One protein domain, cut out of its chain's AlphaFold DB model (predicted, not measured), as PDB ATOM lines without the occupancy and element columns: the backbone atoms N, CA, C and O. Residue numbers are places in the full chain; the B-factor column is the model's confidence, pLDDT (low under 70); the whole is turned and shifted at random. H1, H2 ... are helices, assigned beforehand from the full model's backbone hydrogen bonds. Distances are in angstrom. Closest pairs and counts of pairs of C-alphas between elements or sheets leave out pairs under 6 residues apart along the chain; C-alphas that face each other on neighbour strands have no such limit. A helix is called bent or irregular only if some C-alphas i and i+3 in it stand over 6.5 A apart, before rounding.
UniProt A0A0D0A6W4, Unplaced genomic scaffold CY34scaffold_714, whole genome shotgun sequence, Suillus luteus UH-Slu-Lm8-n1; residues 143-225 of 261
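What this domain is: This is residues 143 to 225 of the 261 residues of an uncharacterized protein of Suillus luteus UH-Slu-Lm8-n1 (UniProt A0A0D0A6W4). One long helix, H1, kinked near residue 152, runs along the longest axis, and five shorter helices gather round its second part, most of them at wide angles to it. H3 and H4 pack on H1 at residues 154 to 158, H6 packs on it at residues 161 to 165, H2 is near it on another side, and little H5 is near its last turn; the first turns of H1 reach out beyond the other helices and make one end of the length. The printed part has 83 residues with six named helices, H1 to H6 in that order along the chain, and no named strand; the class is all helix. The whole is compact, with a radius of gyration of the C-alphas of 12.8 A, yet elongated in outline, spanning 42 by 25 by 21 A.

Where its parts are: H1, residues 145 to 167, begins with C-alpha 145 at (-43.604, -14.524, 50.777) and is 29.7 A long. It has a kink of 48 degrees near residue 152 but is neither bent nor irregular, only just: C-alphas 151 and 154 are 6.4 A apart. H2, residues 173 to 181, is 12.1 A long. H3 holds residues 192 to 197. H4, residues 199 to 206, is 10.0 A long. H5 holds residues 211 to 214. H6, residues 217 to 224, is 10.5 A long and ends with C-alpha 224 at (-48.683, -41.272, 31.195).

How they stand to each other: H1 touches H3 with residues 154 to 158 alone, about perpendicular at 80 degrees; the closest C-alphas, of Val 157 and Ile 195, are 6.3 A apart. With the same residues alone it touches H4, at a steep tilt of 53 degrees, the same way; the closest C-alphas are those of Val 158 and Leu 202, at 5.7 A. With residues 161 to 165 alone it touches H6, at a steep tilt of 59 degrees, opposite ways; the closest C-alphas, of Ala 165 and Ile 218, are 6.3 A apart. H2 touches H6, about perpendicular at 85 degrees, the closest C-alphas being those of Tyr 173 and Ile 218, at 5.0 A. H4 and H6 only just touch, with 3 pairs of C-alphas within 8 A, the closest those of Ile 203 and Leu 223, at 6.9 A. H5 touches no helix but is near H1, the closest C-alphas, of Ile 166 and Leu 213, being 6.6 A apart. H2 and H4 are apart. Every O i to N i+4 pair is within hydrogen-bond range in H2, H3, H4 and H6; in H1 15 of 19 are, and H5 is too short for such a pair.

The domain as a whole: The two C-alphas farthest apart, of Gln 143 and Asn 212, are 41.9 A apart. The printed part has no cut and no long link; the link from H2 to H3, 10 residues, is short, and the others are tight. The mean pLDDT of the printed part is 95.2, and no printed residue is under 70.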
ATOM      1  N   GLN A 143     -43.723 -10.186  54.199       96.50
ATOM      2  CA  GLN A 143     -45.185 -10.120  54.133       96.50
ATOM      3  C   GLN A 143     -45.726 -10.755  52.845       96.50
ATOM      4  O   GLN A 143     -46.767 -11.409  52.877       96.50
ATOM      5  N   TYR A 144     -44.997 -10.616  51.734       96.62
ATOM      6  CA  TYR A 144     -45.413 -11.122  50.429       96.62
ATOM      7  C   TYR A 144     -45.084 -12.602  50.207       96.62
ATOM      8  O   TYR A 144     -45.742 -13.270  49.414       96.62
ATOM      9  N   ARG A 145     -44.115 -13.155  50.945       94.81
ATOM     10  CA  ARG A 145     -43.604 -14.524  50.777       94.81
ATOM     11  C   ARG A 145     -44.693 -15.593  50.714       94.81
ATOM     12  O   ARG A 145     -44.623 -16.476  49.867       94.81
ATOM     13  N   MET A 146     -45.697 -15.516  51.588       92.88
ATOM     14  CA  MET A 146     -46.797 -16.489  51.600       92.88
ATOM     15  C   MET A 146     -47.640 -16.426  50.327       92.88
ATOM     16  O   MET A 146     -48.034 -17.470  49.811       92.88
ATOM     17  N   LEU A 147     -47.891 -15.217  49.822       94.12
ATOM     18  CA  LEU A 147     -48.657 -15.002  48.600       94.12
ATOM     19  C   LEU A 147     -47.848 -15.417  47.372       94.12
ATOM     20  O   LEU A 147     -48.368 -16.127  46.520       94.12
ATOM     21  N   PHE A 148     -46.570 -15.036  47.317       94.69
ATOM     22  CA  PHE A 148     -45.656 -15.407  46.239       94.69
ATOM     23  C   PHE A 148     -45.472 -16.923  46.134       94.69
ATOM     24  O   PHE A 148     -45.477 -17.482  45.041       94.69
ATOM     25  N   ARG A 149     -45.373 -17.615  47.273       93.56
ATOM     26  CA  ARG A 149     -45.149 -19.062  47.320       93.56
ATOM     27  C   ARG A 149     -46.216 -19.857  46.573       93.56
ATOM     28  O   ARG A 149     -45.857 -20.787  45.861       93.56
ATOM     29  N   SER A 150     -47.500 -19.530  46.740       91.06
ATOM     30  CA  SER A 150     -48.584 -20.302  46.109       91.06
ATOM     31  C   SER A 150     -48.530 -20.258  44.583       91.06
ATOM     32  O   SER A 150     -49.072 -21.134  43.923       91.06
ATOM     33  N   ILE A 151     -47.879 -19.234  44.040       90.81
ATOM     34  CA  ILE A 151     -47.696 -19.028  42.609       90.81
ATOM     35  C   ILE A 151     -46.399 -19.679  42.159       90.81
ATOM     36  O   ILE A 151     -46.380 -20.404  41.175       90.81
ATOM     37  N   TYR A 152     -45.309 -19.375  42.861       93.31
ATOM     38  CA  TYR A 152     -43.964 -19.738  42.444       93.31
ATOM     39  C   TYR A 152     -43.715 -21.240  42.555       93.31
ATOM     40  O   TYR A 152     -43.017 -21.807  41.720       93.31
ATOM     41  N   LEU A 153     -44.304 -21.886  43.568       94.19
ATOM     42  CA  LEU A 153     -44.080 -23.300  43.841       94.19
ATOM     43  C   LEU A 153     -44.391 -24.174  42.611       94.19
ATOM     44  O   LEU A 153     -43.475 -24.884  42.200       94.19
ATOM     45  N   PRO A 154     -45.571 -24.084  41.961       94.88
ATOM     46  CA  PRO A 154     -45.841 -24.895  40.782       94.88
ATOM     47  C   PRO A 154     -44.815 -24.772  39.660       94.88
ATOM     48  O   PRO A 154     -44.344 -25.771  39.122       94.88
ATOM     49  N   TYR A 155     -44.420 -23.544  39.331       94.69
ATOM     50  CA  TYR A 155     -43.455 -23.325  38.263       94.69
ATOM     51  C   TYR A 155     -42.058 -23.805  38.638       94.69
ATOM     52  O   TYR A 155     -41.374 -24.376  37.796       94.69
ATOM     53  N   ARG A 156     -41.646 -23.626  39.898       95.88
ATOM     54  CA  ARG A 156     -40.353 -24.119  40.372       95.88
ATOM     55  C   ARG A 156     -40.296 -25.644  40.357       95.88
ATOM     56  O   ARG A 156     -39.264 -26.201  40.006       95.88
ATOM     57  N   VAL A 157     -41.395 -26.318  40.691       96.88
ATOM     58  CA  VAL A 157     -41.494 -27.781  40.585       96.88
ATOM     59  C   VAL A 157     -41.361 -28.224  39.129       96.88
ATOM     60  O   VAL A 157     -40.519 -29.069  38.839       96.88
ATOM     61  N   VAL A 158     -42.110 -27.610  38.203       96.81
ATOM     62  CA  VAL A 158     -41.990 -27.894  36.759       96.81
ATOM     63  C   VAL A 158     -40.560 -27.673  36.274       96.81
ATOM     64  O   VAL A 158     -40.003 -28.533  35.604       96.81
ATOM     65  N   GLN A 159     -39.944 -26.554  36.644       96.12
ATOM     66  CA  GLN A 159     -38.571 -26.225  36.280       96.12
ATOM     67  C   GLN A 159     -37.569 -27.275  36.775       96.12
ATOM     68  O   GLN A 159     -36.731 -27.718  36.000       96.12
ATOM     69  N   ILE A 160     -37.671 -27.708  38.037       96.38
ATOM     70  CA  ILE A 160     -36.786 -28.741  38.592       96.38
ATOM     71  C   ILE A 160     -36.970 -30.064  37.840       96.38
ATOM     72  O   ILE A 160     -35.977 -30.682  37.469       96.38
ATOM     73  N   VAL A 161     -38.214 -30.476  37.573       97.19
ATOM     74  CA  VAL A 161     -38.510 -31.695  36.798       97.19
ATOM     75  C   VAL A 161     -37.887 -31.617  35.402       97.19
ATOM     76  O   VAL A 161     -37.237 -32.565  34.964       97.19
ATOM     77  N   LEU A 162     -38.064 -30.490  34.707       96.25
ATOM     78  CA  LEU A 162     -37.548 -30.295  33.353       96.25
ATOM     79  C   LEU A 162     -36.023 -30.260  33.317       96.25
ATOM     80  O   LEU A 162     -35.432 -30.980  32.517       96.25
ATOM     81  N   ALA A 163     -35.393 -29.487  34.201       95.50
ATOM     82  CA  ALA A 163     -33.940 -29.439  34.311       95.50
ATOM     83  C   ALA A 163     -33.366 -30.834  34.594       95.50
ATOM     84  O   ALA A 163     -32.424 -31.267  33.937       95.50
ATOM     85  N   TYR A 164     -33.997 -31.599  35.490       96.44
ATOM     86  CA  TYR A 164     -33.550 -32.951  35.803       96.44
ATOM     87  C   TYR A 164     -33.683 -33.921  34.627       96.44
ATOM     88  O   TYR A 164     -32.779 -34.719  34.380       96.44
ATOM     89  N   ALA A 165     -34.795 -33.844  33.893       96.19
ATOM     90  CA  ALA A 165     -35.017 -34.643  32.693       96.19
ATOM     91  C   ALA A 165     -34.013 -34.299  31.580       96.19
ATOM     92  O   ALA A 165     -33.563 -35.195  30.870       96.19
ATOM     93  N   ILE A 166     -33.636 -33.022  31.448       95.38
ATOM     94  CA  ILE A 166     -32.611 -32.559  30.504       95.38
ATOM     95  C   ILE A 166     -31.231 -33.100  30.897       95.38
ATOM     96  O   ILE A 166     -30.534 -33.662  30.053       95.38
ATOM     97  N   ASP A 167     -30.860 -32.973  32.172       95.88
ATOM     98  CA  ASP A 167     -29.541 -33.370  32.669       95.88
ATOM     99  C   ASP A 167     -29.364 -34.899  32.719       95.88
ATOM    100  O   ASP A 167     -28.255 -35.412  32.561       95.88
ATOM    101  N   ASN A 168     -30.447 -35.646  32.962       96.88
ATOM    102  CA  ASN A 168     -30.414 -37.083  33.232       96.88
ATOM    103  C   ASN A 168     -31.559 -37.844  32.527       96.88
ATOM    104  O   ASN A 168     -32.440 -38.391  33.197       96.88
ATOM    105  N   PRO A 169     -31.550 -37.960  31.187       97.06
ATOM    106  CA  PRO A 169     -32.689 -38.491  30.427       97.06
ATOM    107  C   PRO A 169     -33.039 -39.957  30.728       97.06
ATOM    108  O   PRO A 169     -34.193 -40.366  30.580       97.06
ATOM    109  N   GLU A 170     -32.053 -40.740  31.174       97.69
ATOM    110  CA  GLU A 170     -32.179 -42.176  31.451       97.69
ATOM    111  C   GLU A 170     -32.509 -42.513  32.910       97.69
ATOM    112  O   GLU A 170     -32.726 -43.693  33.216       97.69
ATOM    113  N   ARG A 171     -32.514 -41.521  33.814       97.69
ATOM    114  CA  ARG A 171     -32.796 -41.752  35.237       97.69
ATOM    115  C   ARG A 171     -34.255 -42.113  35.457       97.69
ATOM    116  O   ARG A 171     -35.144 -41.631  34.759       97.69
ATOM    117  N   GLU A 172     -34.497 -42.961  36.448       98.06
ATOM    118  CA  GLU A 172     -35.851 -43.351  36.811       98.06
ATOM    119  C   GLU A 172     -36.524 -42.282  37.677       98.06
ATOM    120  O   GLU A 172     -35.878 -41.464  38.335       98.06
ATOM    121  N   TYR A 173     -37.858 -42.305  37.698       97.69
ATOM    122  CA  TYR A 173     -38.643 -41.378  38.513       97.69
ATOM    123  C   TYR A 173     -38.342 -41.506  40.015       97.69
ATOM    124  O   TYR A 173     -38.378 -40.504  40.720       97.69
ATOM    125  N   GLN A 174     -38.021 -42.709  40.505       97.56
ATOM    126  CA  GLN A 174     -37.711 -42.923  41.924       97.56
ATOM    127  C   GLN A 174     -36.425 -42.202  42.343       97.56
ATOM    128  O   GLN A 174     -36.436 -41.487  43.341       97.56
ATOM    129  N   ASP A 175     -35.363 -42.297  41.537       97.88
ATOM    130  CA  ASP A 175     -34.100 -41.596  41.799       97.88
ATOM    131  C   ASP A 175     -34.303 -40.073  41.822       97.88
ATOM    132  O   ASP A 175     -33.771 -39.367  42.679       97.88
ATOM    133  N   PHE A 176     -35.110 -39.564  40.884       97.38
ATOM    134  CA  PHE A 176     -35.502 -38.157  40.852       97.38
ATOM    135  C   PHE A 176     -36.285 -37.755  42.107       97.38
ATOM    136  O   PHE A 176     -36.004 -36.711  42.697       97.38
ATOM    137  N   LEU A 177     -37.261 -38.566  42.520       97.50
ATOM    138  CA  LEU A 177     -38.122 -38.270  43.660       97.50
ATOM    139  C   LEU A 177     -37.315 -38.165  44.959       97.50
ATOM    140  O   LEU A 177     -37.543 -37.244  45.743       97.50
ATOM    141  N   GLU A 178     -36.347 -39.057  45.173       96.94
ATOM    142  CA  GLU A 178     -35.458 -39.007  46.338       96.94
ATOM    143  C   GLU A 178     -34.669 -37.688  46.410       96.94
ATOM    144  O   GLU A 178     -34.611 -37.059  47.470       96.94
ATOM    145  N   GLU A 179     -34.117 -37.220  45.286       96.69
ATOM    146  CA  GLU A 179     -33.390 -35.944  45.226       96.69
ATOM    147  C   GLU A 179     -34.329 -34.734  45.363       96.69
ATOM    148  O   GLU A 179     -34.028 -33.761  46.066       96.69
ATOM    149  N   PHE A 180     -35.502 -34.799  44.732       96.69
ATOM    150  CA  PHE A 180     -36.503 -33.738  44.770       96.69
ATOM    151  C   PHE A 180     -37.003 -33.469  46.193       96.69
ATOM    152  O   PHE A 180     -37.078 -32.311  46.608       96.69
ATOM    153  N   LEU A 181     -37.277 -34.519  46.974       96.06
ATOM    154  CA  LEU A 181     -37.737 -34.392  48.363       96.06
ATOM    155  C   LEU A 181     -36.683 -33.759  49.290       96.06
ATOM    156  O   LEU A 181     -37.035 -33.208  50.337       96.06
ATOM    157  N   GLY A 182     -35.403 -33.803  48.909       95.19
ATOM    158  CA  GLY A 182     -34.312 -33.118  49.604       95.19
ATOM    159  C   GLY A 182     -34.148 -31.640  49.231       95.19
ATOM    160  O   GLY A 182     -33.393 -30.928  49.892       95.19
ATOM    161  N   THR A 183     -34.837 -31.159  48.192       95.50
ATOM    162  CA  THR A 183     -34.691 -29.784  47.698       95.50
ATOM    163  C   THR A 183     -35.552 -28.813  48.504       95.50
ATOM    164  O   THR A 183     -36.696 -29.099  48.843       95.50
ATOM    165  N   GLU A 184     -35.039 -27.619  48.800       95.38
ATOM    166  CA  GLU A 184     -35.801 -26.581  49.495       95.38
ATOM    167  C   GLU A 184     -36.347 -25.540  48.508       95.38
ATOM    168  O   GLU A 184     -35.597 -24.929  47.750       95.38
ATOM    169  N   ILE A 185     -37.663 -25.298  48.537       92.88
ATOM    170  CA  ILE A 185     -38.317 -24.266  47.721       92.88
ATOM    171  C   ILE A 185     -38.935 -23.218  48.650       92.88
ATOM    172  O   ILE A 185     -39.930 -23.471  49.343       92.88
ATOM    173  N   LEU A 186     -38.346 -22.015  48.657       88.94
ATOM    174  CA  LEU A 186     -38.795 -20.869  49.462       88.94
ATOM    175  C   LEU A 186     -39.037 -21.231  50.941       88.94
ATOM    176  O   LEU A 186     -40.101 -20.935  51.504       88.94
ATOM    177  N   GLY A 187     -38.086 -21.908  51.582       89.75
ATOM    178  CA  GLY A 187     -38.194 -22.203  53.012       89.75
ATOM    179  C   GLY A 187     -38.983 -23.466  53.376       89.75
ATOM    180  O   GLY A 187     -39.308 -23.647  54.548       89.75
ATOM    181  N   LYS A 188     -39.436 -24.284  52.411       91.75
ATOM    182  CA  LYS A 188     -40.025 -25.604  52.724       91.75
ATOM    183  C   LYS A 188     -39.683 -26.642  51.662       91.75
ATOM    184  O   LYS A 188     -39.617 -26.323  50.478       91.75
ATOM    185  N   THR A 189     -39.534 -27.875  52.121       94.94
ATOM    186  CA  THR A 189     -39.378 -29.069  51.293       94.94
ATOM    187  C   THR A 189     -40.704 -29.390  50.595       94.94
ATOM    188  O   THR A 189     -41.743 -29.445  51.274       94.94
ATOM    189  N   PRO A 190     -40.713 -29.539  49.262       95.56
ATOM    190  CA  PRO A 190     -41.891 -29.992  48.543       95.56
ATOM    191  C   PRO A 190     -42.181 -31.461  48.874       95.56
ATOM    192  O   PRO A 190     -41.315 -32.184  49.369       95.56
ATOM    193  N   ASP A 191     -43.411 -31.891  48.624       96.06
ATOM    194  CA  ASP A 191     -43.799 -33.297  48.694       96.06
ATOM    195  C   ASP A 191     -44.087 -33.871  47.297       96.06
ATOM    196  O   ASP A 191     -44.123 -33.155  46.299       96.06
ATOM    197  N   GLU A 192     -44.275 -35.190  47.200       96.00
ATOM    198  CA  GLU A 192     -44.618 -35.823  45.919       96.00
ATOM    199  C   GLU A 192     -45.953 -35.292  45.361       96.00
ATOM    200  O   GLU A 192     -46.145 -35.193  44.150       96.00
ATOM    201  N   GLY A 193     -46.881 -34.913  46.244       95.56
ATOM    202  CA  GLY A 193     -48.158 -34.318  45.862       95.56
ATOM    203  C   GLY A 193     -47.975 -33.027  45.071       95.56
ATOM    204  O   GLY A 193     -48.669 -32.850  44.071       95.56
ATOM    205  N   ASP A 194     -46.999 -32.198  45.454       96.19
ATOM    206  CA  ASP A 194     -46.639 -30.974  44.737       96.19
ATOM    207  C   ASP A 194     -46.217 -31.276  43.280       96.19
ATOM    208  O   ASP A 194     -46.570 -30.511  42.385       96.19
ATOM    209  N   ILE A 195     -45.540 -32.401  42.997       97.44
ATOM    210  CA  ILE A 195     -45.213 -32.818  41.614       97.44
ATOM    211  C   ILE A 195     -46.495 -33.114  40.835       97.44
ATOM    212  O   ILE A 195     -46.717 -32.569  39.751       97.44
ATOM    213  N   TRP A 196     -47.360 -33.957  41.399       96.69
ATOM    214  CA  TRP A 196     -48.596 -34.386  40.743       96.69
ATOM    215  C   TRP A 196     -49.589 -33.245  40.524       96.69
ATOM    216  O   TRP A 196     -50.294 -33.228  39.514       96.69
ATOM    217  N   ASP A 197     -49.636 -32.279  41.440       95.44
ATOM    218  CA  ASP A 197     -50.456 -31.073  41.306       95.44
ATOM    219  C   ASP A 197     -49.968 -30.158  40.166       95.44
ATOM    220  O   ASP A 197     -50.753 -29.364  39.645       95.44
ATOM    221  N   CYS A 198     -48.710 -30.309  39.733       96.75
ATOM    222  CA  CYS A 198     -48.087 -29.520  38.668       96.75
ATOM    223  C   CYS A 198     -48.051 -30.212  37.298       96.75
ATOM    224  O   CYS A 198     -47.603 -29.613  36.318       96.75
ATOM    225  N   VAL A 199     -48.530 -31.457  37.192       96.56
ATOM    226  CA  VAL A 199     -48.569 -32.203  35.920       96.56
ATOM    227  C   VAL A 199     -49.318 -31.451  34.807       96.56
ATOM    228  O   VAL A 199     -48.821 -31.444  33.682       96.56
ATOM    229  N   PRO A 200     -50.449 -30.751  35.049       95.31
ATOM    230  CA  PRO A 200     -51.094 -29.952  34.003       95.31
ATOM    231  C   PRO A 200     -50.179 -28.869  33.405       95.31
ATOM    232  O   PRO A 200     -50.138 -28.685  32.188       95.31
ATOM    233  N   GLN A 201     -49.415 -28.173  34.247       94.62
ATOM    234  CA  GLN A 201     -48.446 -27.160  33.834       94.62
ATOM    235  C   GLN A 201     -47.257 -27.806  33.117       94.62
ATOM    236  O   GLN A 201     -46.772 -27.263  32.125       94.62
ATOM    237  N   LEU A 202     -46.832 -28.987  33.574       95.81
ATOM    238  CA  LEU A 202     -45.787 -29.777  32.931       95.81
ATOM    239  C   LEU A 202     -46.191 -30.223  31.521       95.81
ATOM    240  O   LEU A 202     -45.375 -30.112  30.616       95.81
ATOM    241  N   ILE A 203     -47.439 -30.657  31.298       95.00
ATOM    242  CA  ILE A 203     -47.955 -31.009  29.960       95.00
ATOM    243  C   ILE A 203     -47.864 -29.802  29.019       95.00
ATOM    244  O   ILE A 203     -47.386 -29.926  27.891       95.00
ATOM    245  N   HIS A 204     -48.291 -28.625  29.489       94.06
ATOM    246  CA  HIS A 204     -48.222 -27.395  28.704       94.06
ATOM    247  C   HIS A 204     -46.771 -27.017  28.370       94.06
ATOM    248  O   HIS A 204     -46.463 -26.719  27.217       94.06
ATOM    249  N   ALA A 205     -45.868 -27.074  29.354       93.75
ATOM    250  CA  ALA A 205     -44.448 -26.786  29.161       93.75
ATOM    251  C   ALA A 205     -43.757 -27.819  28.253       93.75
ATOM    252  O   ALA A 205     -42.988 -27.454  27.372       93.75
ATOM    253  N   ALA A 206     -44.075 -29.107  28.388       91.81
ATOM    254  CA  ALA A 206     -43.552 -30.159  27.521       91.81
ATOM    255  C   ALA A 206     -43.996 -29.975  26.060       91.81
ATOM    256  O   ALA A 206     -43.272 -30.356  25.136       91.81
ATOM    257  N   GLY A 207     -45.147 -29.330  25.840       91.75
ATOM    258  CA  GLY A 207     -45.656 -28.929  24.530       91.75
ATOM    259  C   GLY A 207     -44.704 -28.040  23.718       91.75
ATOM    260  O   GLY A 207     -44.733 -28.107  22.489       91.75
ATOM    261  N   SER A 208     -43.820 -27.276  24.365       91.19
ATOM    262  CA  SER A 208     -42.814 -26.442  23.692       91.19
ATOM    263  C   SER A 208     -41.416 -27.066  23.633       91.19
ATOM    264  O   SER A 208     -40.539 -26.514  22.972       91.19
ATOM    265  N   LEU A 209     -41.195 -28.207  24.294       90.69
ATOM    266  CA  LEU A 209     -39.900 -28.888  24.302       90.69
ATOM    267  C   LEU A 209     -39.668 -29.719  23.030       90.69
ATOM    268  O   LEU A 209     -40.633 -30.227  22.446       90.69
ATOM    269  N   PRO A 210     -38.396 -29.910  22.624       91.62
ATOM    270  CA  PRO A 210     -38.036 -30.814  21.539       91.62
ATOM    271  C   PRO A 210     -38.412 -32.272  21.858       91.62
ATOM    272  O   PRO A 210     -38.455 -32.691  23.018       91.62
ATOM    273  N   GLU A 211     -38.695 -33.057  20.814       91.50
ATOM    274  CA  GLU A 211     -39.245 -34.418  20.940       91.50
ATOM    275  C   GLU A 211     -38.352 -35.368  21.750       91.50
ATOM    276  O   GLU A 211     -38.865 -36.216  22.478       91.50
ATOM    277  N   ASN A 212     -37.029 -35.190  21.692       91.38
ATOM    278  CA  ASN A 212     -36.071 -36.000  22.446       91.38
ATOM    279  C   ASN A 212     -36.241 -35.867  23.968       91.38
ATOM    280  O   ASN A 212     -36.013 -36.836  24.684       91.38
ATOM    281  N   LEU A 213     -36.671 -34.703  24.467       91.81
ATOM    282  CA  LEU A 213     -36.893 -34.507  25.901       91.81
ATOM    283  C   LEU A 213     -38.196 -35.159  26.369       91.81
ATOM    284  O   LEU A 213     -38.263 -35.678  27.480       91.81
ATOM    285  N   ARG A 214     -39.226 -35.207  25.517       92.06
ATOM    286  CA  ARG A 214     -40.510 -35.837  25.870       92.06
ATOM    287  C   ARG A 214     -40.393 -37.340  26.122       92.06
ATOM    288  O   ARG A 214     -41.210 -37.880  26.857       92.06
ATOM    289  N   GLY A 215     -39.392 -37.988  25.525       93.69
ATOM    290  CA  GLY A 215     -39.098 -39.412  25.704       93.69
ATOM    291  C   GLY A 215     -38.222 -39.742  26.915       93.69
ATOM    292  O   GLY A 215     -37.819 -40.890  27.062       93.69
ATOM    293  N   THR A 216     -37.883 -38.766  27.762       97.25
ATOM    294  CA  THR A 216     -37.149 -39.047  29.007       97.25
ATOM    295  C   THR A 216     -38.020 -39.855  29.965       97.25
ATOM    296  O   THR A 216     -39.219 -39.592  30.083       97.25
ATOM    297  N   LYS A 217     -37.435 -40.812  30.697       97.50
ATOM    298  CA  LYS A 217     -38.211 -41.735  31.555       97.50
ATOM    299  C   LYS A 217     -39.042 -41.013  32.614       97.50
ATOM    300  O   LYS A 217     -40.137 -41.454  32.949       97.50
ATOM    301  N   ILE A 218     -38.540 -39.891  33.129       97.62
ATOM    302  CA  ILE A 218     -39.232 -39.067  34.128       97.62
ATOM    303  C   ILE A 218     -40.474 -38.412  33.527       97.62
ATOM    304  O   ILE A 218     -41.554 -38.496  34.114       97.62
ATOM    305  N   LEU A 219     -40.345 -37.774  32.358       97.06
ATOM    306  CA  LEU A 219     -41.486 -37.138  31.702       97.06
ATOM    307  C   LEU A 219     -42.462 -38.178  31.169       97.06
ATOM    308  O   LEU A 219     -43.665 -38.014  31.344       97.06
ATOM    309  N   GLU A 220     -41.977 -39.278  30.602       97.00
ATOM    310  CA  GLU A 220     -42.832 -40.382  30.181       97.00
ATOM    311  C   GLU A 220     -43.655 -40.912  31.363       97.00
ATOM    312  O   GLU A 220     -44.877 -41.034  31.253       97.00
ATOM    313  N   PHE A 221     -43.015 -41.131  32.516       97.19
ATOM    314  CA  PHE A 221     -43.697 -41.557  33.731       97.19
ATOM    315  C   PHE A 221     -44.752 -40.542  34.183       97.19
ATOM    316  O   PHE A 221     -45.901 -40.926  34.390       97.19
ATOM    317  N   LEU A 222     -44.404 -39.257  34.303       96.88
ATOM    318  CA  LEU A 222     -45.318 -38.223  34.803       96.88
ATOM    319  C   LEU A 222     -46.481 -37.912  33.851       96.88
ATOM    320  O   LEU A 222     -47.571 -37.575  34.309       96.88
ATOM    321  N   LEU A 223     -46.267 -38.015  32.538       96.00
ATOM    322  CA  LEU A 223     -47.277 -37.692  31.528       96.00
ATOM    323  C   LEU A 223     -48.264 -38.843  31.280       96.00
ATOM    324  O   LEU A 223     -49.406 -38.582  30.901       96.00
ATOM    325  N   HIS A 224     -47.853 -40.097  31.493       96.25
ATOM    326  CA  HIS A 224     -48.683 -41.272  31.195       96.25
ATOM    327  C   HIS A 224     -49.200 -41.999  32.437       96.25
ATOM    328  O   HIS A 224     -50.212 -42.701  32.357       96.25
ATOM    329  N   SER A 225     -48.539 -41.851  33.586       96.31
ATOM    330  CA  SER A 225     -48.986 -42.519  34.805       96.31
ATOM    331  C   SER A 225     -50.175 -41.779  35.416       96.31
ATOM    332  O   SER A 225     -50.170 -40.549  35.512       96.31
TER     333      SER A 225